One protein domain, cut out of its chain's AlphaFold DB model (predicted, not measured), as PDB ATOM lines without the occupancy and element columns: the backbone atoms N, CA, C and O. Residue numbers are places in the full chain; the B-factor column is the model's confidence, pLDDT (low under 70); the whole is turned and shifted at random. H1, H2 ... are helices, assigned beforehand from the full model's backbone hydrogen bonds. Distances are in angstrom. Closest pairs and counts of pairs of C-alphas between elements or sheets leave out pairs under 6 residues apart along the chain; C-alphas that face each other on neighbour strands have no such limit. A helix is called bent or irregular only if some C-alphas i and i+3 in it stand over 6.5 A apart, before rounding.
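What this domain is: This is residues 2 to 156 of the 354 residues of an uncharacterized protein of Lactobacillus reuteri (UniProt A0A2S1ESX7). Three helices side by side, H6, H7 and H8, their centres in a triangle, cross a pair of opposed helices, H3 and H5, at nearly a right angle, with H7 touching the most helices. Short H4 packs on H7, H2 is near H3, and H1 is at the margin, close to H6 but touching no helix. The printed part has 155 residues with eight named helices, H1 to H8 in chain order, and no named strand; its class is all helix. The whole is compact and rounded, with a radius of gyration of the C-alphas of 14.5 A and spans of 38 by 37 by 28 A.

How they stand to each other: H1, residues 3 to 10, is close to but not clearly touching H6, residues 107 to 115; their closest C-alphas, Cys 4 and Ile 110, are 7.4 A apart. H2, residues 34 to 40, is irregular, with C-alphas 36 and 39 7.8 A apart. It is close to but not clearly touching H3, residues 49 to 67, closest at C-alphas Pro 34 and Ile 55, 7.8 A. H3 touches H5, residues 78 to 92, opposite ways at a shallow tilt of 24 degrees, closest at C-alphas Ser 56 and Asn 90, 5.7 A. H4, residues 70 to 73, touches the hub H7, residues 121 to 137, closest at C-alphas Asp 71 and Asn 130, 5.8 A. With residues 81 to 85 alone, H5 touches H7, about perpendicular at 80 degrees, closest at C-alphas Ala 81 and Thr 127, 5.7 A. H6 and H7 form a helical hairpin at a shallow tilt of 20 degrees, closest at C-alphas Pro 108 and Leu 128, 6.8 A. H7 and H8, residues 143 to 154, form another at 7 degrees, closest at C-alphas Tyr 132 and Ala 146, 5.0 A. Each O i to N i+4 pair is within hydrogen-bond range in H1, H3, H5, H6, H7 and H8; H2 has 0 of 3, beside 3 of 4 O i to N i+3 pairs, and H4 is too short for such a pair.

Where its parts are: H1 begins at C-alpha 3, (-1.621, 10.052, 11.182). From first to last C-alpha, H3 measures 26.7 A, H5 19.8 A, H7 24.4 A and H8 16.7 A. H7 begins at C-alpha 121, (-14.619, -1.797, 24.435), and H8 ends at C-alpha 154, (-19.645, 6.418, 20.411).

The domain as a whole: The two C-alphas farthest apart, Gly 21 and Asp 117, are 41.6 A apart. The printed part has no cut; the links H1 to H2 and H5 to H6 are long. The mean pLDDT of the printed part is 81.6; 29 residues are under 70, among them residues 2 to 15 and 112 to 119.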
ATOM      1  N   GLN A   2       2.120   8.440  12.416       32.88
ATOM      2  CA  GLN A   2       2.209   9.720  11.673       32.88
ATOM      3  C   GLN A   2       0.832  10.404  11.499       32.88
ATOM      4  O   GLN A   2       0.723  11.619  11.609       32.88
ATOM      5  N   PHE A   3      -0.228   9.606  11.333       28.98
ATOM      6  CA  PHE A   3      -1.621  10.052  11.182       28.98
ATOM      7  C   PHE A   3      -2.167  10.817  12.404       28.98
ATOM      8  O   PHE A   3      -2.709  11.907  12.270       28.98
ATOM      9  N   CYS A   4      -1.916  10.315  13.618       34.72
ATOM     10  CA  CYS A   4      -2.350  10.958  14.864       34.72
ATOM     11  C   CYS A   4      -1.692  12.326  15.103       34.72
ATOM     12  O   CYS A   4      -2.217  13.129  15.863       34.72
ATOM     13  N   GLN A   5      -0.524  12.583  14.508       35.53
ATOM     14  CA  GLN A   5       0.136  13.888  14.575       35.53
ATOM     15  C   GLN A   5      -0.483  14.862  13.572       35.53
ATOM     16  O   GLN A   5      -0.763  15.987  13.950       35.53
ATOM     17  N   LEU A   6      -0.797  14.398  12.357       33.78
ATOM     18  CA  LEU A   6      -1.476  15.180  11.318       33.78
ATOM     19  C   LEU A   6      -2.889  15.620  11.732       33.78
ATOM     20  O   LEU A   6      -3.200  16.798  11.622       33.78
ATOM     21  N   VAL A   7      -3.719  14.737  12.302       35.94
ATOM     22  CA  VAL A   7      -5.069  15.117  12.780       35.94
ATOM     23  C   VAL A   7      -4.999  16.101  13.960       35.94
ATOM     24  O   VAL A   7      -5.762  17.064  14.022       35.94
ATOM     25  N   ASN A   8      -4.042  15.907  14.876       37.75
ATOM     26  CA  ASN A   8      -3.831  16.802  16.021       37.75
ATOM     27  C   ASN A   8      -3.220  18.164  15.641       37.75
ATOM     28  O   ASN A   8      -3.475  19.145  16.337       37.75
ATOM     29  N   GLU A   9      -2.396  18.228  14.592       38.41
ATOM     30  CA  GLU A   9      -1.730  19.456  14.137       38.41
ATOM     31  C   GLU A   9      -2.621  20.273  13.176       38.41
ATOM     32  O   GLU A   9      -2.567  21.502  13.219       38.41
ATOM     33  N   GLU A  10      -3.498  19.628  12.393       32.19
ATOM     34  CA  GLU A  10      -4.377  20.292  11.412       32.19
ATOM     35  C   GLU A  10      -5.749  20.712  11.994       32.19
ATOM     36  O   GLU A  10      -6.277  21.760  11.617       32.19
ATOM     37  N   HIS A  11      -6.321  19.965  12.957       36.88
ATOM     38  CA  HIS A  11      -7.658  20.242  13.520       36.88
ATOM     39  C   HIS A  11      -7.765  19.979  15.041       36.88
ATOM     40  O   HIS A  11      -8.441  19.043  15.475       36.88
ATOM     41  N   PRO A  12      -7.149  20.806  15.909       48.22
ATOM     42  CA  PRO A  12      -7.294  20.642  17.352       48.22
ATOM     43  C   PRO A  12      -8.736  20.936  17.795       48.22
ATOM     44  O   PRO A  12      -9.202  22.079  17.692       48.22
ATOM     45  N   VAL A  13      -9.432  19.939  18.356       55.72
ATOM     46  CA  VAL A  13     -10.727  20.170  19.011       55.72
ATOM     47  C   VAL A  13     -10.454  20.921  20.310       55.72
ATOM     48  O   VAL A  13      -9.991  20.367  21.313       55.72
ATOM     49  N   LYS A  14     -10.655  22.241  20.258       57.28
ATOM     50  CA  LYS A  14     -10.241  23.158  21.323       57.28
ATOM     51  C   LYS A  14     -10.998  22.881  22.614       57.28
ATOM     52  O   LYS A  14     -12.220  22.999  22.679       57.28
ATOM     53  N   VAL A  15     -10.247  22.681  23.690       64.88
ATOM     54  CA  VAL A  15     -10.817  22.487  25.023       64.88
ATOM     55  C   VAL A  15     -11.329  23.807  25.597       64.88
ATOM     56  O   VAL A  15     -10.567  24.642  26.102       64.88
ATOM     57  N   LYS A  16     -12.653  23.984  25.567       70.06
ATOM     58  CA  LYS A  16     -13.339  25.151  26.137       70.06
ATOM     59  C   LYS A  16     -13.382  25.066  27.664       70.06
ATOM     60  O   LYS A  16     -13.841  24.071  28.229       70.06
ATOM     61  N   ALA A  17     -12.913  26.123  28.328       72.62
ATOM     62  CA  ALA A  17     -13.057  26.269  29.773       72.62
ATOM     63  C   ALA A  17     -14.537  26.491  30.147       72.62
ATOM     64  O   ALA A  17     -15.273  27.117  29.375       72.62
ATOM     65  N   PRO A  18     -14.987  26.019  31.322       74.62
ATOM     66  CA  PRO A  18     -16.300  26.378  31.838       74.62
ATOM     67  C   PRO A  18     -16.430  27.893  32.024       74.62
ATOM     68  O   PRO A  18     -15.461  28.587  32.342       74.62
ATOM     69  N   ARG A  19     -17.655  28.409  31.887       71.56
ATOM     70  CA  ARG A  19     -17.960  29.802  32.243       71.56
ATOM     71  C   ARG A  19     -17.699  30.011  33.749       71.56
ATOM     72  O   ARG A  19     -18.044  29.124  34.535       71.56
ATOM     73  N   PRO A  20     -17.143  31.158  34.185       68.25
ATOM     74  CA  PRO A  20     -17.016  31.466  35.608       68.25
ATOM     75  C   PRO A  20     -18.367  31.324  36.328       68.25
ATOM     76  O   PRO A  20     -19.358  31.914  35.904       68.25
ATOM     77  N   GLY A  21     -18.417  30.521  37.396       66.12
ATOM     78  CA  GLY A  21     -19.655  30.260  38.145       66.12
ATOM     79  C   GLY A  21     -20.631  29.281  37.476       66.12
ATOM     80  O   GLY A  21     -21.814  29.282  37.815       66.12
ATOM     81  N   ALA A  22     -20.169  28.458  36.526       73.44
ATOM     82  CA  ALA A  22     -20.983  27.411  35.918       73.44
ATOM     83  C   ALA A  22     -21.606  26.480  36.973       73.44
ATOM     84  O   ALA A  22     -20.917  25.935  37.833       73.44
ATOM     85  N   LYS A  23     -22.925  26.268  36.872       74.00
ATOM     86  CA  LYS A  23     -23.704  25.484  37.847       74.00
ATOM     87  C   LYS A  23     -23.301  24.007  37.919       74.00
ATOM     88  O   LYS A  23     -23.531  23.384  38.946       74.00
ATOM     89  N   TYR A  24     -22.725  23.462  36.846       73.25
ATOM     90  CA  TYR A  24     -22.269  22.072  36.781       73.25
ATOM     91  C   TYR A  24     -20.872  21.861  37.378       73.25
ATOM     92  O   TYR A  24     -20.479  20.719  37.562       73.25
ATOM     93  N   CYS A  25     -20.124  22.918  37.718       83.50
ATOM     94  CA  CYS A  25     -18.846  22.785  38.421       83.50
ATOM     95  C   CYS A  25     -19.098  22.518  39.912       83.50
ATOM     96  O   CYS A  25     -19.042  23.421  40.749       83.50
ATOM     97  N   THR A  26     -19.457  21.277  40.224       85.31
ATOM     98  CA  THR A  26     -19.938  20.833  41.536       85.31
ATOM     99  C   THR A  26     -18.853  20.184  42.396       85.31
ATOM    100  O   THR A  26     -19.029  20.067  43.609       85.31
ATOM    101  N   ILE A  27     -17.716  19.796  41.808       89.75
ATOM    102  CA  ILE A  27     -16.617  19.100  42.483       89.75
ATOM    103  C   ILE A  27     -15.399  20.021  42.555       89.75
ATOM    104  O   ILE A  27     -14.968  20.607  41.569       89.75
ATOM    105  N   LYS A  28     -14.784  20.134  43.733       92.94
ATOM    106  CA  LYS A  28     -13.511  20.850  43.870       92.94
ATOM    107  C   LYS A  28     -12.350  19.928  43.460       92.94
ATOM    108  O   LYS A  28     -12.203  18.880  44.093       92.94
ATOM    109  N   PRO A  29     -11.500  20.290  42.480       93.94
ATOM    110  CA  PRO A  29     -10.356  19.464  42.100       93.94
ATOM    111  C   PRO A  29      -9.326  19.376  43.238       93.94
ATOM    112  O   PRO A  29      -8.982  20.381  43.865       93.94
ATOM    113  N   GLN A  30      -8.848  18.160  43.504       96.81
ATOM    114  CA  GLN A  30      -7.759  17.844  44.442       96.81
ATOM    115  C   GLN A  30      -6.419  17.611  43.726       96.81
ATOM    116  O   GLN A  30      -5.429  17.245  44.348       96.81
ATOM    117  N   PHE A  31      -6.398  17.873  42.425       96.81
ATOM    118  CA  PHE A  31      -5.243  17.847  41.540       96.81
ATOM    119  C   PHE A  31      -5.051  19.240  40.919       96.81
ATOM    120  O   PHE A  31      -5.934  20.102  40.963       96.81
ATOM    121  N   LYS A  32      -3.882  19.491  40.334       96.44
ATOM    122  CA  LYS A  32      -3.585  20.739  39.624       96.44
ATOM    123  C   LYS A  32      -4.255  20.750  38.253       96.44
ATOM    124  O   LYS A  32      -4.242  19.750  37.535       96.44
ATOM    125  N   GLY A  33      -4.774  21.913  37.865       94.31
ATOM    126  CA  GLY A  33      -5.328  22.128  36.531       94.31
ATOM    127  C   GLY A  33      -4.285  21.830  35.443       94.31
ATOM    128  O   GLY A  33      -3.237  22.471  35.464       94.31
ATOM    129  N   PRO A  34      -4.548  20.928  34.479       92.75
ATOM    130  CA  PRO A  34      -3.545  20.498  33.496       92.75
ATOM    131  C   PRO A  34      -2.974  21.620  32.618       92.75
ATOM    132  O   PRO A  34      -1.841  21.548  32.156       92.75
ATOM    133  N   ARG A  35      -3.714  22.724  32.482       88.31
ATOM    134  CA  ARG A  35      -3.299  23.926  31.743       88.31
ATOM    135  C   ARG A  35      -2.049  24.613  32.303       88.31
ATOM    136  O   ARG A  35      -1.472  25.439  31.608       88.31
ATOM    137  N   ILE A  36      -1.605  24.295  33.526       94.88
ATOM    138  CA  ILE A  36      -0.323  24.818  34.035       94.88
ATOM    139  C   ILE A  36       0.887  24.305  33.239       94.88
ATOM    140  O   ILE A  36       1.954  24.899  33.340       94.88
ATOM    141  N   TRP A  37       0.718  23.228  32.466       94.38
ATOM    142  CA  TRP A  37       1.732  22.658  31.575       94.38
ATOM    143  C   TRP A  37       1.501  23.021  30.101       94.38
ATOM    144  O   TRP A  37       2.079  22.385  29.228       94.38
ATOM    145  N   ALA A  38       0.673  24.031  29.798       87.94
ATOM    146  CA  ALA A  38       0.367  24.422  28.418       87.94
ATOM    147  C   ALA A  38       1.625  24.763  27.598       87.94
ATOM    148  O   ALA A  38       1.727  24.382  26.437       87.94
ATOM    149  N   ASP A  39       2.619  25.407  28.219       91.62
ATOM    150  CA  ASP A  39       3.887  25.752  27.562       91.62
ATOM    151  C   ASP A  39       4.776  24.529  27.274       91.62
ATOM    152  O   ASP A  39       5.773  24.645  26.558       91.62
ATOM    153  N   ASP A  40       4.461  23.371  27.859       91.44
ATOM    154  CA  ASP A  40       5.174  22.110  27.661       91.44
ATOM    155  C   ASP A  40       4.481  21.180  26.659       91.44
ATOM    156  O   ASP A  40       5.100  20.213  26.210       91.44
ATOM    157  N   GLU A  41       3.236  21.473  26.268       87.12
ATOM    158  CA  GLU A  41       2.488  20.654  25.316       87.12
ATOM    159  C   GLU A  41       3.211  20.556  23.964       87.12
ATOM    160  O   GLU A  41       3.784  21.515  23.444       87.12
ATOM    161  N   GLY A  42       3.229  19.351  23.393       80.62
ATOM    162  CA  GLY A  42       3.883  19.061  22.117       80.62
ATOM    163  C   GLY A  42       5.409  18.908  22.180       80.62
ATOM    164  O   GLY A  42       5.990  18.391  21.218       80.62
ATOM    165  N   LYS A  43       6.071  19.279  23.289       88.38
ATOM    166  CA  LYS A  43       7.505  19.003  23.495       88.38
ATOM    167  C   LYS A  43       7.755  17.502  23.615       88.38
ATOM    168  O   LYS A  43       6.902  16.760  24.099       88.38
ATOM    169  N   ALA A  44       8.938  17.049  23.204       87.94
ATOM    170  CA  ALA A  44       9.319  15.645  23.305       87.94
ATOM    171  C   ALA A  44       9.413  15.198  24.775       87.94
ATOM    172  O   ALA A  44      10.118  15.812  25.579       87.94
ATOM    173  N   SER A  45       8.735  14.104  25.120       87.56
ATOM    174  CA  SER A  45       8.699  13.569  26.488       87.56
ATOM    175  C   SER A  45      10.081  13.136  26.979       87.56
ATOM    176  O   SER A  45      10.435  13.383  28.131       87.56
ATOM    177  N   ALA A  46      10.883  12.534  26.092       88.50
ATOM    178  CA  ALA A  46      12.232  12.056  26.401       88.50
ATOM    179  C   ALA A  46      13.179  13.184  26.850       88.50
ATOM    180  O   ALA A  46      14.042  12.959  27.698       88.50
ATOM    181  N   ASP A  47      12.968  14.399  26.340       95.12
ATOM    182  CA  ASP A  47      13.788  15.569  26.662       95.12
ATOM    183  C   ASP A  47      13.328  16.271  27.952       95.12
ATOM    184  O   ASP A  47      14.035  17.121  28.490       95.12
ATOM    185  N   ASN A  48      12.146  15.918  28.475       95.06
ATOM    186  CA  ASN A  48      11.484  16.613  29.584       95.06
ATOM    187  C   ASN A  48      11.037  15.659  30.720       95.06
ATOM    188  O   ASN A  48       9.894  15.738  31.183       95.06
ATOM    189  N   PRO A  49      11.913  14.775  31.241       95.44
ATOM    190  CA  PRO A  49      11.518  13.700  32.159       95.44
ATOM    191  C   PRO A  49      10.938  14.196  33.492       95.44
ATOM    192  O   PRO A  49      10.019  13.585  34.034       95.44
ATOM    193  N   ALA A  50      11.427  15.325  34.016       97.44
ATOM    194  CA  ALA A  50      10.912  15.904  35.258       97.44
ATOM    195  C   ALA A  50       9.477  16.439  35.104       97.44
ATOM    196  O   ALA A  50       8.662  16.305  36.018       97.44
ATOM    197  N   ILE A  51       9.155  17.013  33.940       97.12
ATOM    198  CA  ILE A  51       7.807  17.502  33.630       97.12
ATOM    199  C   ILE A  51       6.857  16.320  33.447       97.12
ATOM    200  O   ILE A  51       5.798  16.298  34.067       97.12
ATOM    201  N   VAL A  52       7.271  15.298  32.691       96.00
ATOM    202  CA  VAL A  52       6.505  14.051  32.524       96.00
ATOM    203  C   VAL A  52       6.194  13.411  33.879       96.00
ATOM    204  O   VAL A  52       5.048  13.044  34.138       96.00
ATOM    205  N   GLN A  53       7.174  13.342  34.784       97.62
ATOM    206  CA  GLN A  53       6.965  12.818  36.133       97.62
ATOM    207  C   GLN A  53       5.956  13.658  36.934       97.62
ATOM    208  O   GLN A  53       5.090  13.096  37.605       97.62
ATOM    209  N   ALA A  54       6.039  14.989  36.859       98.12
ATOM    210  CA  ALA A  54       5.115  15.882  37.554       98.12
ATOM    211  C   ALA A  54       3.676  15.769  37.018       98.12
ATOM    212  O   ALA A  54       2.733  15.733  37.812       98.12
ATOM    213  N   ILE A  55       3.508  15.675  35.694       97.88
ATOM    214  CA  ILE A  55       2.202  15.457  35.059       97.88
ATOM    215  C   ILE A  55       1.652  14.093  35.471       97.88
ATOM    216  O   ILE A  55       0.508  14.007  35.904       97.88
ATOM    217  N   SER A  56       2.473  13.042  35.436       97.69
ATOM    218  CA  SER A  56       2.030  11.698  35.805       97.69
ATOM    219  C   SER A  56       1.565  11.610  37.262       97.69
ATOM    220  O   SER A  56       0.506  11.051  37.544       97.69
ATOM    221  N   GLN A  57       2.279  12.246  38.196       98.31
ATOM    222  CA  GLN A  57       1.848  12.340  39.598       98.31
ATOM    223  C   GLN A  57       0.512  13.078  39.753       98.31
ATOM    224  O   GLN A  57      -0.319  12.690  40.573       98.31
ATOM    225  N   ASN A  58       0.292  14.131  38.965       98.38
ATOM    226  CA  ASN A  58      -0.972  14.855  38.954       98.38
ATOM    227  C   ASN A  58      -2.116  14.019  38.368       98.38
ATOM    228  O   ASN A  58      -3.222  14.034  38.901       98.38
ATOM    229  N   ASN A  59      -1.839  13.264  37.304       98.31
ATOM    230  CA  ASN A  59      -2.793  12.343  36.697       98.31
ATOM    231  C   ASN A  59      -3.211  11.255  37.691       98.31
ATOM    232  O   ASN A  59      -4.392  10.943  37.759       98.31
ATOM    233  N   GLN A  60      -2.301  10.736  38.526       98.31
ATOM    234  CA  GLN A  60      -2.681   9.784  39.582       98.31
ATOM    235  C   GLN A  60      -3.679  10.390  40.577       98.31
ATOM    236  O   GLN A  60      -4.690   9.763  40.872       98.31
ATOM    237  N   GLN A  61      -3.465  11.634  41.021       98.31
ATOM    238  CA  GLN A  61      -4.421  12.330  41.898       98.31
ATOM    239  C   GLN A  61      -5.781  12.537  41.218       98.31
ATOM    240  O   GLN A  61      -6.827  12.436  41.857       98.31
ATOM    241  N   MET A  62      -5.771  12.815  39.913       98.19
ATOM    242  CA  MET A  62      -6.980  12.969  39.105       98.19
ATOM    243  C   MET A  62      -7.751  11.650  38.976       98.19
ATOM    244  O   MET A  62      -8.964  11.640  39.169       98.19
ATOM    245  N   ILE A  63      -7.051  10.539  38.722       98.38
ATOM    246  CA  ILE A  63      -7.627   9.189  38.678       98.38
ATOM    247  C   ILE A  63      -8.187   8.809  40.053       98.38
ATOM    248  O   ILE A  63      -9.323   8.359  40.142       98.38
ATOM    249  N   ASP A  64      -7.428   9.026  41.130       98.06
ATOM    250  CA  ASP A  64      -7.869   8.739  42.500       98.06
ATOM    251  C   ASP A  64      -9.176   9.458  42.833       98.06
ATOM    252  O   ASP A  64     -10.107   8.854  43.367       98.06
ATOM    253  N   GLN A  65      -9.260  10.743  42.484       98.06
ATOM    254  CA  GLN A  65     -10.455  11.532  42.729       98.06
ATOM    255  C   GLN A  65     -11.634  11.095  41.848       98.06
ATOM    256  O   GLN A  65     -12.760  11.073  42.342       98.06
ATOM    257  N   PHE A  66     -11.392  10.741  40.582       97.88
ATOM    258  CA  PHE A  66     -12.430  10.216  39.696       97.88
ATOM    259  C   PHE A  66     -13.025   8.918  40.243       97.88
ATOM    260  O   PHE A  66     -14.238   8.847  40.421       97.88
ATOM    261  N   ILE A  67     -12.189   7.933  40.586       97.31
ATOM    262  CA  ILE A  67     -12.641   6.634  41.110       97.31
ATOM    263  C   ILE A  67     -13.472   6.809  42.393       97.31
ATOM    264  O   ILE A  67     -14.476   6.136  42.586       97.31
ATOM    265  N   ALA A  68     -13.101   7.760  43.255       95.75
ATOM    266  CA  ALA A  68     -13.852   8.058  44.476       95.75
ATOM    267  C   ALA A  68     -15.123   8.910  44.257       95.75
ATOM    268  O   ALA A  68     -15.879   9.127  45.207       95.75
ATOM    269  N   SER A  69     -15.341   9.445  43.053       93.94
ATOM    270  CA  SER A  69     -16.482  10.307  42.726       93.94
ATOM    271  C   SER A  69     -17.732   9.503  42.361       93.94
ATOM    272  O   SER A  69     -17.651   8.320  42.039       93.94
ATOM    273  N   ALA A  70     -18.896  10.162  42.362       89.69
ATOM    274  CA  ALA A  70     -20.140   9.545  41.900       89.69
ATOM    275  C   ALA A  70     -20.038   9.071  40.438       89.69
ATOM    276  O   ALA A  70     -20.521   7.989  40.130       89.69
ATOM    277  N   ASP A  71     -19.358   9.838  39.577       89.25
ATOM    278  CA  ASP A  71     -19.158   9.501  38.163       89.25
ATOM    279  C   ASP A  71     -18.292   8.237  37.999       89.25
ATOM    280  O   ASP A  71     -18.563   7.396  37.149       89.25
ATOM    281  N   GLY A  72     -17.272   8.062  38.849       87.19
ATOM    282  CA  GLY A  72     -16.422   6.865  38.841       87.19
ATOM    283  C   GLY A  72     -17.121   5.626  39.398       87.19
ATOM    284  O   GLY A  72     -16.963   4.534  38.860       87.19
ATOM    285  N   GLN A  73     -17.960   5.797  40.425       88.94
ATOM    286  CA  GLN A  73     -18.724   4.698  41.028       88.94
ATOM    287  C   GLN A  73     -19.746   4.067  40.072       88.94
ATOM    288  O   GLN A  73     -20.125   2.914  40.280       88.94
ATOM    289  N   LEU A  74     -20.160   4.775  39.014       84.44
ATOM    290  CA  LEU A  74     -21.024   4.223  37.963       84.44
ATOM    291  C   LEU A  74     -20.375   3.051  37.213       84.44
ATOM    292  O   LEU A  74     -21.091   2.240  36.635       84.44
ATOM    293  N   MET A  75     -19.042   2.940  37.230       85.12
ATOM    294  CA  MET A  75     -18.317   1.904  36.487       85.12
ATOM    295  C   MET A  75     -18.409   0.521  37.135       85.12
ATOM    296  O   MET A  75     -18.283  -0.483  36.442       85.12
ATOM    297  N   GLY A  76     -18.582   0.435  38.457       81.00
ATOM    298  CA  GLY A  76     -18.650  -0.838  39.188       81.00
ATOM    299  C   GLY A  76     -17.351  -1.671  39.226       81.00
ATOM    300  O   GLY A  76     -17.248  -2.565  40.066       81.00
ATOM    301  N   ASP A  77     -16.353  -1.370  38.384       87.12
ATOM    302  CA  ASP A  77     -15.012  -1.975  38.366       87.12
ATOM    303  C   ASP A  77     -13.897  -0.911  38.434       87.12
ATOM    304  O   ASP A  77     -13.244  -0.557  37.445       87.12
ATOM    305  N   ASP A  78     -13.636  -0.434  39.654       91.44
ATOM    306  CA  ASP A  78     -12.603   0.566  39.957       91.44
ATOM    307  C   ASP A  78     -11.206   0.164  39.463       91.44
ATOM    308  O   ASP A  78     -10.381   1.012  39.105       91.44
ATOM    309  N   LYS A  79     -10.898  -1.139  39.480       91.31
ATOM    310  CA  LYS A  79      -9.564  -1.642  39.149       91.31
ATOM    311  C   LYS A  79      -9.318  -1.533  37.650       91.31
ATOM    312  O   LYS A  79      -8.231  -1.109  37.243       91.31
ATOM    313  N   THR A  80     -10.307  -1.904  36.842       89.25
ATOM    314  CA  THR A  80     -10.200  -1.813  35.386       89.25
ATOM    315  C   THR A  80     -10.284  -0.367  34.913       89.25
ATOM    316  O   THR A  80      -9.424   0.038  34.130       89.25
ATOM    317  N   ALA A  81     -11.189   0.443  35.473       91.88
ATOM    318  CA  ALA A  81     -11.278   1.874  35.170       91.88
ATOM    319  C   ALA A  81      -9.954   2.606  35.466       91.88
ATOM    320  O   ALA A  81      -9.436   3.357  34.636       91.88
ATOM    321  N   ARG A  82      -9.324   2.319  36.614       95.75
ATOM    322  CA  ARG A  82      -7.996   2.856  36.947       95.75
ATOM    323  C   ARG A  82      -6.931   2.446  35.935       95.75
ATOM    324  O   ARG A  82      -6.114   3.279  35.552       95.75
ATOM    325  N   ARG A  83      -6.912   1.175  35.524       92.50
ATOM    326  CA  ARG A  83      -5.945   0.663  34.541       92.50
ATOM    327  C   ARG A  83      -6.101   1.372  33.195       92.50
ATOM    328  O   ARG A  83      -5.094   1.787  32.630       92.50
ATOM    329  N   ILE A  84      -7.336   1.535  32.722       92.62
ATOM    330  CA  ILE A  84      -7.664   2.252  31.483       92.62
ATOM    331  C   ILE A  84      -7.137   3.686  31.542       92.62
ATOM    332  O   ILE A  84      -6.386   4.107  30.665       92.62
ATOM    333  N   LEU A  85      -7.471   4.422  32.604       96.56
ATOM    334  CA  LEU A  85      -7.061   5.817  32.736       96.56
ATOM    335  C   LEU A  85      -5.550   5.968  32.914       96.56
ATOM    336  O   LEU A  85      -4.969   6.920  32.405       96.56
ATOM    337  N   ASP A  86      -4.883   5.034  33.587       94.56
ATOM    338  CA  ASP A  86      -3.425   5.044  33.696       94.56
ATOM    339  C   ASP A  86      -2.741   4.781  32.343       94.56
ATOM    340  O   ASP A  86      -1.763   5.448  31.983       94.56
ATOM    341  N   GLN A  87      -3.277   3.854  31.546       89.69
ATOM    342  CA  GLN A  87      -2.797   3.614  30.187       89.69
ATOM    343  C   GLN A  87      -3.038   4.826  29.284       89.69
ATOM    344  O   GLN A  87      -2.128   5.241  28.568       89.69
ATOM    345  N   PHE A  88      -4.210   5.448  29.375       92.81
ATOM    346  CA  PHE A  88      -4.537   6.651  28.624       92.81
ATOM    347  C   PHE A  88      -3.640   7.833  29.028       92.81
ATOM    348  O   PHE A  88      -2.835   8.328  28.239       92.81
ATOM    349  N   LEU A  89      -3.713   8.261  30.287       95.31
ATOM    350  CA  LEU A  89      -3.119   9.511  30.757       95.31
ATOM    351  C   LEU A  89      -1.599   9.462  30.878       95.31
ATOM    352  O   LEU A  89      -0.938  10.470  30.637       95.31
ATOM    353  N   ASN A  90      -1.033   8.322  31.283       92.88
ATOM    354  CA  ASN A  90       0.394   8.235  31.601       92.88
ATOM    355  C   ASN A  90       1.203   7.501  30.536       92.88
ATOM    356  O   ASN A  90       2.362   7.848  30.320       92.88
ATOM    357  N   HIS A  91       0.614   6.521  29.851       85.50
ATOM    358  CA  HIS A  91       1.345   5.708  28.877       85.50
ATOM    359  C   HIS A  91       1.088   6.127  27.435       85.50
ATOM    360  O   HIS A  91       2.002   6.036  26.620       85.50
ATOM    361  N   PHE A  92      -0.119   6.592  27.111       86.38
ATOM    362  CA  PHE A  92      -0.469   7.051  25.773       86.38
ATOM    363  C   PHE A  92      -0.174   8.545  25.604       86.38
ATOM    364  O   PHE A  92       0.652   8.913  24.766       86.38
ATOM    365  N   MET A  93      -0.761   9.404  26.444       85.62
ATOM    366  CA  MET A  93      -0.644  10.865  26.307       85.62
ATOM    367  C   MET A  93       0.761  11.417  26.578       85.62
ATOM    368  O   MET A  93       1.078  12.507  26.115       85.62
ATOM    369  N   LEU A  94       1.615  10.682  27.296       88.25
ATOM    370  CA  LEU A  94       2.983  11.114  27.615       88.25
ATOM    371  C   LEU A  94       4.061  10.319  26.867       88.25
ATOM    372  O   LEU A  94       5.246  10.530  27.121       88.25
ATOM    373  N   LYS A  95       3.692   9.425  25.937       80.69
ATOM    374  CA  LYS A  95       4.631   8.476  25.310       80.69
ATOM    375  C   LYS A  95       5.770   9.148  24.544       80.69
ATOM    376  O   LYS A  95       6.931   8.805  24.732       80.69
ATOM    377  N   ASN A  96       5.419  10.071  23.648       74.81
ATOM    378  CA  ASN A  96       6.343  10.644  22.663       74.81
ATOM    379  C   ASN A  96       6.436  12.167  22.789       74.81
ATOM    380  O   ASN A  96       7.531  12.722  22.862       74.81
ATOM    381  N   LYS A  97       5.279  12.830  22.805       83.06
ATOM    382  CA  LYS A  97       5.127  14.256  23.083       83.06
ATOM    383  C   LYS A  97       4.325  14.410  24.374       83.06
ATOM    384  O   LYS A  97       3.524  13.534  24.695       83.06
ATOM    385  N   ILE A  98       4.532  15.510  25.084       86.75
ATOM    386  CA  ILE A  98       3.732  15.861  26.257       86.75
ATOM    387  C   ILE A  98       2.339  16.282  25.784       86.75
ATOM    388  O   ILE A  98       2.196  17.307  25.116       86.75
ATOM    389  N   CYS A  99       1.326  15.507  26.159       87.12
ATOM    390  CA  CYS A  99      -0.081  15.877  26.051       87.12
ATOM    391  C   CYS A  99      -0.752  15.789  27.428       87.12
ATOM    392  O   CYS A  99      -0.399  14.966  28.273       87.12
ATOM    393  N   THR A 100      -1.758  16.626  27.640       91.19
ATOM    394  CA  THR A 100      -2.618  16.649  28.822       91.19
ATOM    395  C   THR A 100      -4.068  16.398  28.422       91.19
ATOM    396  O   THR A 100      -4.436  16.582  27.263       91.19
ATOM    397  N   VAL A 101      -4.941  16.050  29.374       89.31
ATOM    398  CA  VAL A 101      -6.390  15.867  29.116       89.31
ATOM    399  C   VAL A 101      -7.070  17.092  28.496       89.31
ATOM    400  O   VAL A 101      -8.176  16.980  27.973       89.31
ATOM    401  N   THR A 102      -6.419  18.261  28.544       88.00
ATOM    402  CA  THR A 102      -6.902  19.502  27.933       88.00
ATOM    403  C   THR A 102      -6.258  19.839  26.584       88.00
ATOM    404  O   THR A 102      -6.543  20.908  26.050       88.00
ATOM    405  N   THR A 103      -5.407  18.972  26.035       79.19
ATOM    406  CA  THR A 103      -4.714  19.222  24.761       79.19
ATOM    407  C   THR A 103      -5.659  19.107  23.563       79.19
ATOM    408  O   THR A 103      -5.726  20.026  22.753       79.19
ATOM    409  N   ASN A 104      -6.410  18.004  23.444       74.06
ATOM    410  CA  ASN A 104      -7.385  17.795  22.367       74.06
ATOM    411  C   ASN A 104      -8.462  16.786  22.810       74.06
ATOM    412  O   ASN A 104      -8.130  15.731  23.352       74.06
ATOM    413  N   LEU A 105      -9.739  17.111  22.580       77.56
ATOM    414  CA  LEU A 105     -10.880  16.262  22.946       77.56
ATOM    415  C   LEU A 105     -11.017  15.002  22.080       77.56
ATOM    416  O   LEU A 105     -11.673  14.068  22.509       77.56
ATOM    417  N   ALA A 106     -10.371  14.924  20.915       68.25
ATOM    418  CA  ALA A 106     -10.403  13.719  20.078       68.25
ATOM    419  C   ALA A 106      -9.404  12.626  20.525       68.25
ATOM    420  O   ALA A 106      -9.450  11.494  20.046       68.25
ATOM    421  N   ILE A 107      -8.478  12.935  21.447       72.44
ATOM    422  CA  ILE A 107      -7.441  11.992  21.913       72.44
ATOM    423  C   ILE A 107      -8.021  10.694  22.523       72.44
ATOM    424  O   ILE A 107      -7.466   9.636  22.217       72.44
ATOM    425  N   PRO A 108      -9.098  10.712  23.337       80.31
ATOM    426  CA  PRO A 108      -9.743   9.498  23.837       80.31
ATOM    427  C   PRO A 108     -10.130   8.510  22.733       80.31
ATOM    428  O   PRO A 108      -9.834   7.329  22.870       80.31
ATOM    429  N   ASN A 109     -10.685   8.988  21.616       72.19
ATOM    430  CA  ASN A 109     -11.059   8.140  20.483       72.19
ATOM    431  C   ASN A 109      -9.827   7.495  19.812       72.19
ATOM    432  O   ASN A 109      -9.781   6.295  19.568       72.19
ATOM    433  N   ILE A 110      -8.740   8.253  19.633       68.12
ATOM    434  CA  ILE A 110      -7.474   7.701  19.107       68.12
ATOM    435  C   ILE A 110      -6.890   6.640  20.053       68.12
ATOM    436  O   ILE A 110      -6.257   5.680  19.610       68.12
ATOM    437  N   PHE A 111      -7.047   6.821  21.363       75.19
ATOM    438  CA  PHE A 111      -6.632   5.811  22.325       75.19
ATOM    439  C   PHE A 111      -7.512   4.563  22.226       75.19
ATOM    440  O   PHE A 111      -6.953   3.471  22.157       75.19
ATOM    441  N   PHE A 112      -8.836   4.734  22.137       69.44
ATOM    442  CA  PHE A 112      -9.817   3.663  21.944       69.44
ATOM    443  C   PHE A 112      -9.461   2.776  20.742       69.44
ATOM    444  O   PHE A 112      -9.225   1.578  20.902       69.44
ATOM    445  N   ALA A 113      -9.231   3.400  19.584       63.56
ATOM    446  CA  ALA A 113      -8.724   2.782  18.355       63.56
ATOM    447  C   ALA A 113      -7.549   1.817  18.551       63.56
ATOM    448  O   ALA A 113      -7.430   0.784  17.899       63.56
ATOM    449  N   GLY A 114      -6.597   2.237  19.387       63.25
ATOM    450  CA  GLY A 114      -5.288   1.613  19.502       63.25
ATOM    451  C   GLY A 114      -5.234   0.490  20.529       63.25
ATOM    452  O   GLY A 114      -4.180  -0.139  20.657       63.25
ATOM    453  N   VAL A 115      -6.314   0.272  21.286       66.69
ATOM    454  CA  VAL A 115      -6.367  -0.703  22.387       66.69
ATOM    455  C   VAL A 115      -7.547  -1.680  22.305       66.69
ATOM    456  O   VAL A 115      -7.637  -2.525  23.196       66.69
ATOM    457  N   GLY A 116      -8.386  -1.606  21.258       55.69
ATOM    458  CA  GLY A 116      -9.627  -2.395  21.100       55.69
ATOM    459  C   GLY A 116      -9.475  -3.904  21.340       55.69
ATOM    460  O   GLY A 116     -10.287  -4.509  22.025       55.69
ATOM    461  N   ASP A 117      -8.348  -4.509  20.949       57.88
ATOM    462  CA  ASP A 117      -8.116  -5.951  21.156       57.88
ATOM    463  C   ASP A 117      -7.663  -6.344  22.587       57.88
ATOM    464  O   ASP A 117      -7.451  -7.524  22.878       57.88
ATOM    465  N   GLN A 118      -7.411  -5.383  23.486       62.12
ATOM    466  CA  GLN A 118      -6.739  -5.623  24.781       62.12
ATOM    467  C   GLN A 118      -7.613  -5.346  26.011       62.12
ATOM    468  O   GLN A 118      -7.246  -5.717  27.137       62.12
ATOM    469  N   ILE A 119      -8.725  -4.641  25.825       69.50
ATOM    470  CA  ILE A 119      -9.625  -4.173  26.878       69.50
ATOM    471  C   ILE A 119     -11.045  -4.236  26.323       69.50
ATOM    472  O   ILE A 119     -11.249  -3.938  25.158       69.50
ATOM    473  N   ASP A 120     -12.001  -4.612  27.167       80.69
ATOM    474  CA  ASP A 120     -13.429  -4.543  26.858       80.69
ATOM    475  C   ASP A 120     -13.818  -3.133  26.370       80.69
ATOM    476  O   ASP A 120     -13.581  -2.146  27.077       80.69
ATOM    477  N   GLU A 121     -14.330  -3.050  25.141       77.94
ATOM    478  CA  GLU A 121     -14.619  -1.797  24.435       77.94
ATOM    479  C   GLU A 121     -15.715  -0.985  25.135       77.94
ATOM    480  O   GLU A 121     -15.548   0.219  25.346       77.94
ATOM    481  N   ASP A 122     -16.778  -1.645  25.597       81.62
ATOM    482  CA  ASP A 122     -17.875  -0.998  26.320       81.62
ATOM    483  C   ASP A 122     -17.365  -0.361  27.617       81.62
ATOM    484  O   ASP A 122     -17.642   0.801  27.921       81.62
ATOM    485  N   LEU A 123     -16.550  -1.098  28.377       85.50
ATOM    486  CA  LEU A 123     -15.966  -0.605  29.621       85.50
ATOM    487  C   LEU A 123     -14.941   0.512  29.381       85.50
ATOM    488  O   LEU A 123     -14.825   1.434  30.197       85.50
ATOM    489  N   LEU A 124     -14.193   0.447  28.279       86.62
ATOM    490  CA  LEU A 124     -13.241   1.470  27.858       86.62
ATOM    491  C   LEU A 124     -13.946   2.783  27.503       86.62
ATOM    492  O   LEU A 124     -13.588   3.822  28.069       86.62
ATOM    493  N   SER A 125     -14.951   2.726  26.623       85.81
ATOM    494  CA  SER A 125     -15.766   3.885  26.243       85.81
ATOM    495  C   SER A 125     -16.449   4.475  27.475       85.81
ATOM    496  O   SER A 125     -16.245   5.648  27.799       85.81
ATOM    497  N   ALA A 126     -17.135   3.642  28.267       89.56
ATOM    498  CA  ALA A 126     -17.805   4.081  29.486       89.56
ATOM    499  C   ALA A 126     -16.838   4.765  30.468       89.56
ATOM    500  O   ALA A 126     -17.167   5.824  31.014       89.56
ATOM    501  N   THR A 127     -15.633   4.218  30.663       93.81
ATOM    502  CA  THR A 127     -14.629   4.805  31.562       93.81
ATOM    503  C   THR A 127     -14.186   6.186  31.084       93.81
ATOM    504  O   THR A 127     -14.147   7.127  31.880       93.81
ATOM    505  N   LEU A 128     -13.843   6.331  29.801       93.00
ATOM    506  CA  LEU A 128     -13.357   7.598  29.249       93.00
ATOM    507  C   LEU A 128     -14.468   8.657  29.214       93.00
ATOM    508  O   LEU A 128     -14.239   9.792  29.643       93.00
ATOM    509  N   SER A 129     -15.677   8.276  28.809       92.12
ATOM    510  CA  SER A 129     -16.866   9.133  28.798       92.12
ATOM    511  C   SER A 129     -17.182   9.681  30.191       92.12
ATOM    512  O   SER A 129     -17.236  10.899  30.399       92.12
ATOM    513  N   ASN A 130     -17.290   8.806  31.198       94.69
ATOM    514  CA  ASN A 130     -17.577   9.228  32.573       94.69
ATOM    515  C   ASN A 130     -16.431  10.041  33.185       94.69
ATOM    516  O   ASN A 130     -16.664  10.969  33.963       94.69
ATOM    517  N   PHE A 131     -15.188   9.758  32.797       97.31
ATOM    518  CA  PHE A 131     -14.046  10.553  33.221       97.31
ATOM    519  C   PHE A 131     -14.116  11.996  32.701       97.31
ATOM    520  O   PHE A 131     -13.886  12.933  33.467       97.31
ATOM    521  N   TYR A 132     -14.494  12.221  31.440       94.44
ATOM    522  CA  TYR A 132     -14.653  13.582  30.913       94.44
ATOM    523  C   TYR A 132     -15.875  14.311  31.491       94.44
ATOM    524  O   TYR A 132     -15.801  15.521  31.737       94.44
ATOM    525  N   VAL A 133     -16.952  13.592  31.821       92.00
ATOM    526  CA  VAL A 133     -18.069  14.134  32.617       92.00
ATOM    527  C   VAL A 133     -17.572  14.618  33.983       92.00
ATOM    528  O   VAL A 133     -17.806  15.777  34.344       92.00
ATOM    529  N   PHE A 134     -16.779  13.811  34.688       95.88
ATOM    530  CA  PHE A 134     -16.127  14.203  35.940       95.88
ATOM    531  C   PHE A 134     -15.218  15.436  35.779       95.88
ATOM    532  O   PHE A 134     -15.235  16.356  36.608       95.88
ATOM    533  N   LEU A 135     -14.446  15.525  34.691       94.75
ATOM    534  CA  LEU A 135     -13.633  16.712  34.398       94.75
ATOM    535  C   LEU A 135     -14.490  17.972  34.209       94.75
ATOM    536  O   LEU A 135     -14.041  19.078  34.531       94.75
ATOM    537  N   SER A 136     -15.729  17.826  33.735       90.31
ATOM    538  CA  SER A 136     -16.673  18.942  33.665       90.31
ATOM    539  C   SER A 136     -17.168  19.376  35.043       90.31
ATOM    540  O   SER A 136     -17.217  20.575  35.341       90.31
ATOM    541  N   HIS A 137     -17.418  18.409  35.928       90.62
ATOM    542  CA  HIS A 137     -17.811  18.660  37.310       90.62
ATOM    543  C   HIS A 137     -16.699  19.313  38.136       90.62
ATOM    544  O   HIS A 137     -16.983  20.105  39.033       90.62
ATOM    545  N   THR A 138     -15.434  19.052  37.803       91.81
ATOM    546  CA  THR A 138     -14.275  19.723  38.417       91.81
ATOM    547  C   THR A 138     -13.947  21.089  37.811       91.81
ATOM    548  O   THR A 138     -13.128  21.834  38.354       91.81
ATOM    549  N   GLY A 139     -14.585  21.441  36.692       87.25
ATOM    550  CA  GLY A 139     -14.359  22.691  35.975       87.25
ATOM    551  C   GLY A 139     -13.078  22.726  35.132       87.25
ATOM    552  O   GLY A 139     -12.610  23.804  34.764       87.25
ATOM    553  N   ILE A 140     -12.496  21.569  34.815       91.94
ATOM    554  CA  ILE A 140     -11.323  21.464  33.935       91.94
ATOM    555  C   ILE A 140     -11.727  21.621  32.465       91.94
ATOM    556  O   ILE A 140     -11.050  22.318  31.696       91.94
ATOM    557  N   VAL A 141     -12.862  21.025  32.099       88.88
ATOM    558  CA  VAL A 141     -13.491  21.133  30.777       88.88
ATOM    559  C   VAL A 141     -14.932  21.619  30.921       88.88
ATOM    560  O   VAL A 141     -15.526  21.523  31.988       88.88
ATOM    561  N   SER A 142     -15.514  22.192  29.871       84.94
ATOM    562  CA  SER A 142     -16.949  22.502  29.876       84.94
ATOM    563  C   SER A 142     -17.809  21.235  29.744       84.94
ATOM    564  O   SER A 142     -17.353  20.231  29.208       84.94
ATOM    565  N   GLN A 143     -19.080  21.288  30.152       78.69
ATOM    566  CA  GLN A 143     -20.025  20.177  29.939       78.69
ATOM    567  C   GLN A 143     -20.288  19.885  28.447       78.69
ATOM    568  O   GLN A 143     -20.665  18.776  28.098       78.69
ATOM    569  N   SER A 144     -20.125  20.883  27.567       77.06
ATOM    570  CA  SER A 144     -20.156  20.663  26.110       77.06
ATOM    571  C   SER A 144     -18.946  19.843  25.688       77.06
ATOM    572  O   SER A 144     -19.114  18.800  25.098       77.06
ATOM    573  N   ALA A 145     -17.747  20.240  26.121       81.06
ATOM    574  CA  ALA A 145     -16.518  19.505  25.823       81.06
ATOM    575  C   ALA A 145     -16.536  18.057  26.343       81.06
ATOM    576  O   ALA A 145     -15.920  17.190  25.744       81.06
ATOM    577  N   ALA A 146     -17.211  17.795  27.465       82.44
ATOM    578  CA  ALA A 146     -17.414  16.429  27.933       82.44
ATOM    579  C   ALA A 146     -18.342  15.627  27.011       82.44
ATOM    580  O   ALA A 146     -18.042  14.472  26.755       82.44
ATOM    581  N   ARG A 147     -19.420  16.240  26.501       81.00
ATOM    582  CA  ARG A 147     -20.329  15.617  25.524       81.00
ATOM    583  C   ARG A 147     -19.627  15.331  24.204       81.00
ATOM    584  O   ARG A 147     -19.653  14.187  23.792       81.00
ATOM    585  N   ASP A 148     -18.873  16.298  23.679       78.50
ATOM    586  CA  ASP A 148     -18.087  16.115  22.453       78.50
ATOM    587  C   ASP A 148     -17.198  14.851  22.542       78.50
ATOM    588  O   ASP A 148     -17.047  14.117  21.575       78.50
ATOM    589  N   VAL A 149     -16.620  14.557  23.718       81.12
ATOM    590  CA  VAL A 149     -15.815  13.339  23.933       81.12
ATOM    591  C   VAL A 149     -16.647  12.061  23.923       81.12
ATOM    592  O   VAL A 149     -16.168  11.063  23.393       81.12
ATOM    593  N   VAL A 150     -17.842  12.079  24.518       80.06
ATOM    594  CA  VAL A 150     -18.771  10.939  24.468       80.06
ATOM    595  C   VAL A 150     -19.141  10.662  23.016       80.06
ATOM    596  O   VAL A 150     -18.958   9.542  22.556       80.06
ATOM    597  N   ASP A 151     -19.516  11.702  22.274       74.50
ATOM    598  CA  ASP A 151     -19.901  11.589  20.868       74.50
ATOM    599  C   ASP A 151     -18.745  11.009  20.026       74.50
ATOM    600  O   ASP A 151     -18.950  10.114  19.209       74.50
ATOM    601  N   TYR A 152     -17.496  11.429  20.275       71.25
ATOM    602  CA  TYR A 152     -16.320  10.853  19.605       71.25
ATOM    603  C   TYR A 152     -16.029   9.394  19.969       71.25
ATOM    604  O   TYR A 152     -15.405   8.694  19.174       71.25
ATOM    605  N   LEU A 153     -16.381   8.955  21.177       73.81
ATOM    606  CA  LEU A 153     -16.180   7.573  21.619       73.81
ATOM    607  C   LEU A 153     -17.304   6.655  21.137       73.81
ATOM    608  O   LEU A 153     -17.039   5.488  20.889       73.81
ATOM    609  N   ASP A 154     -18.516   7.176  20.957       66.44
ATOM    610  CA  ASP A 154     -19.645   6.418  20.411       66.44
ATOM    611  C   ASP A 154     -19.549   6.270  18.878       66.44
ATOM    612  O   ASP A 154     -20.005   5.280  18.313       66.44
ATOM    613  N   THR A 155     -18.882   7.209  18.197       58.28
ATOM    614  CA  THR A 155     -18.628   7.194  16.738       58.28
ATOM    615  C   THR A 155     -17.280   6.564  16.354       58.28
ATOM    616  O   THR A 155     -16.817   6.679  15.217       58.28
ATOM    617  N   SER A 156     -16.606   5.888  17.294       48.78
ATOM    618  CA  SER A 156     -15.198   5.469  17.183       48.78
ATOM    619  C   SER A 156     -14.868   4.511  16.028       48.78
ATOM    620  O   SER A 156     -13.695   4.320  15.715       48.78
TER     621      SER A 156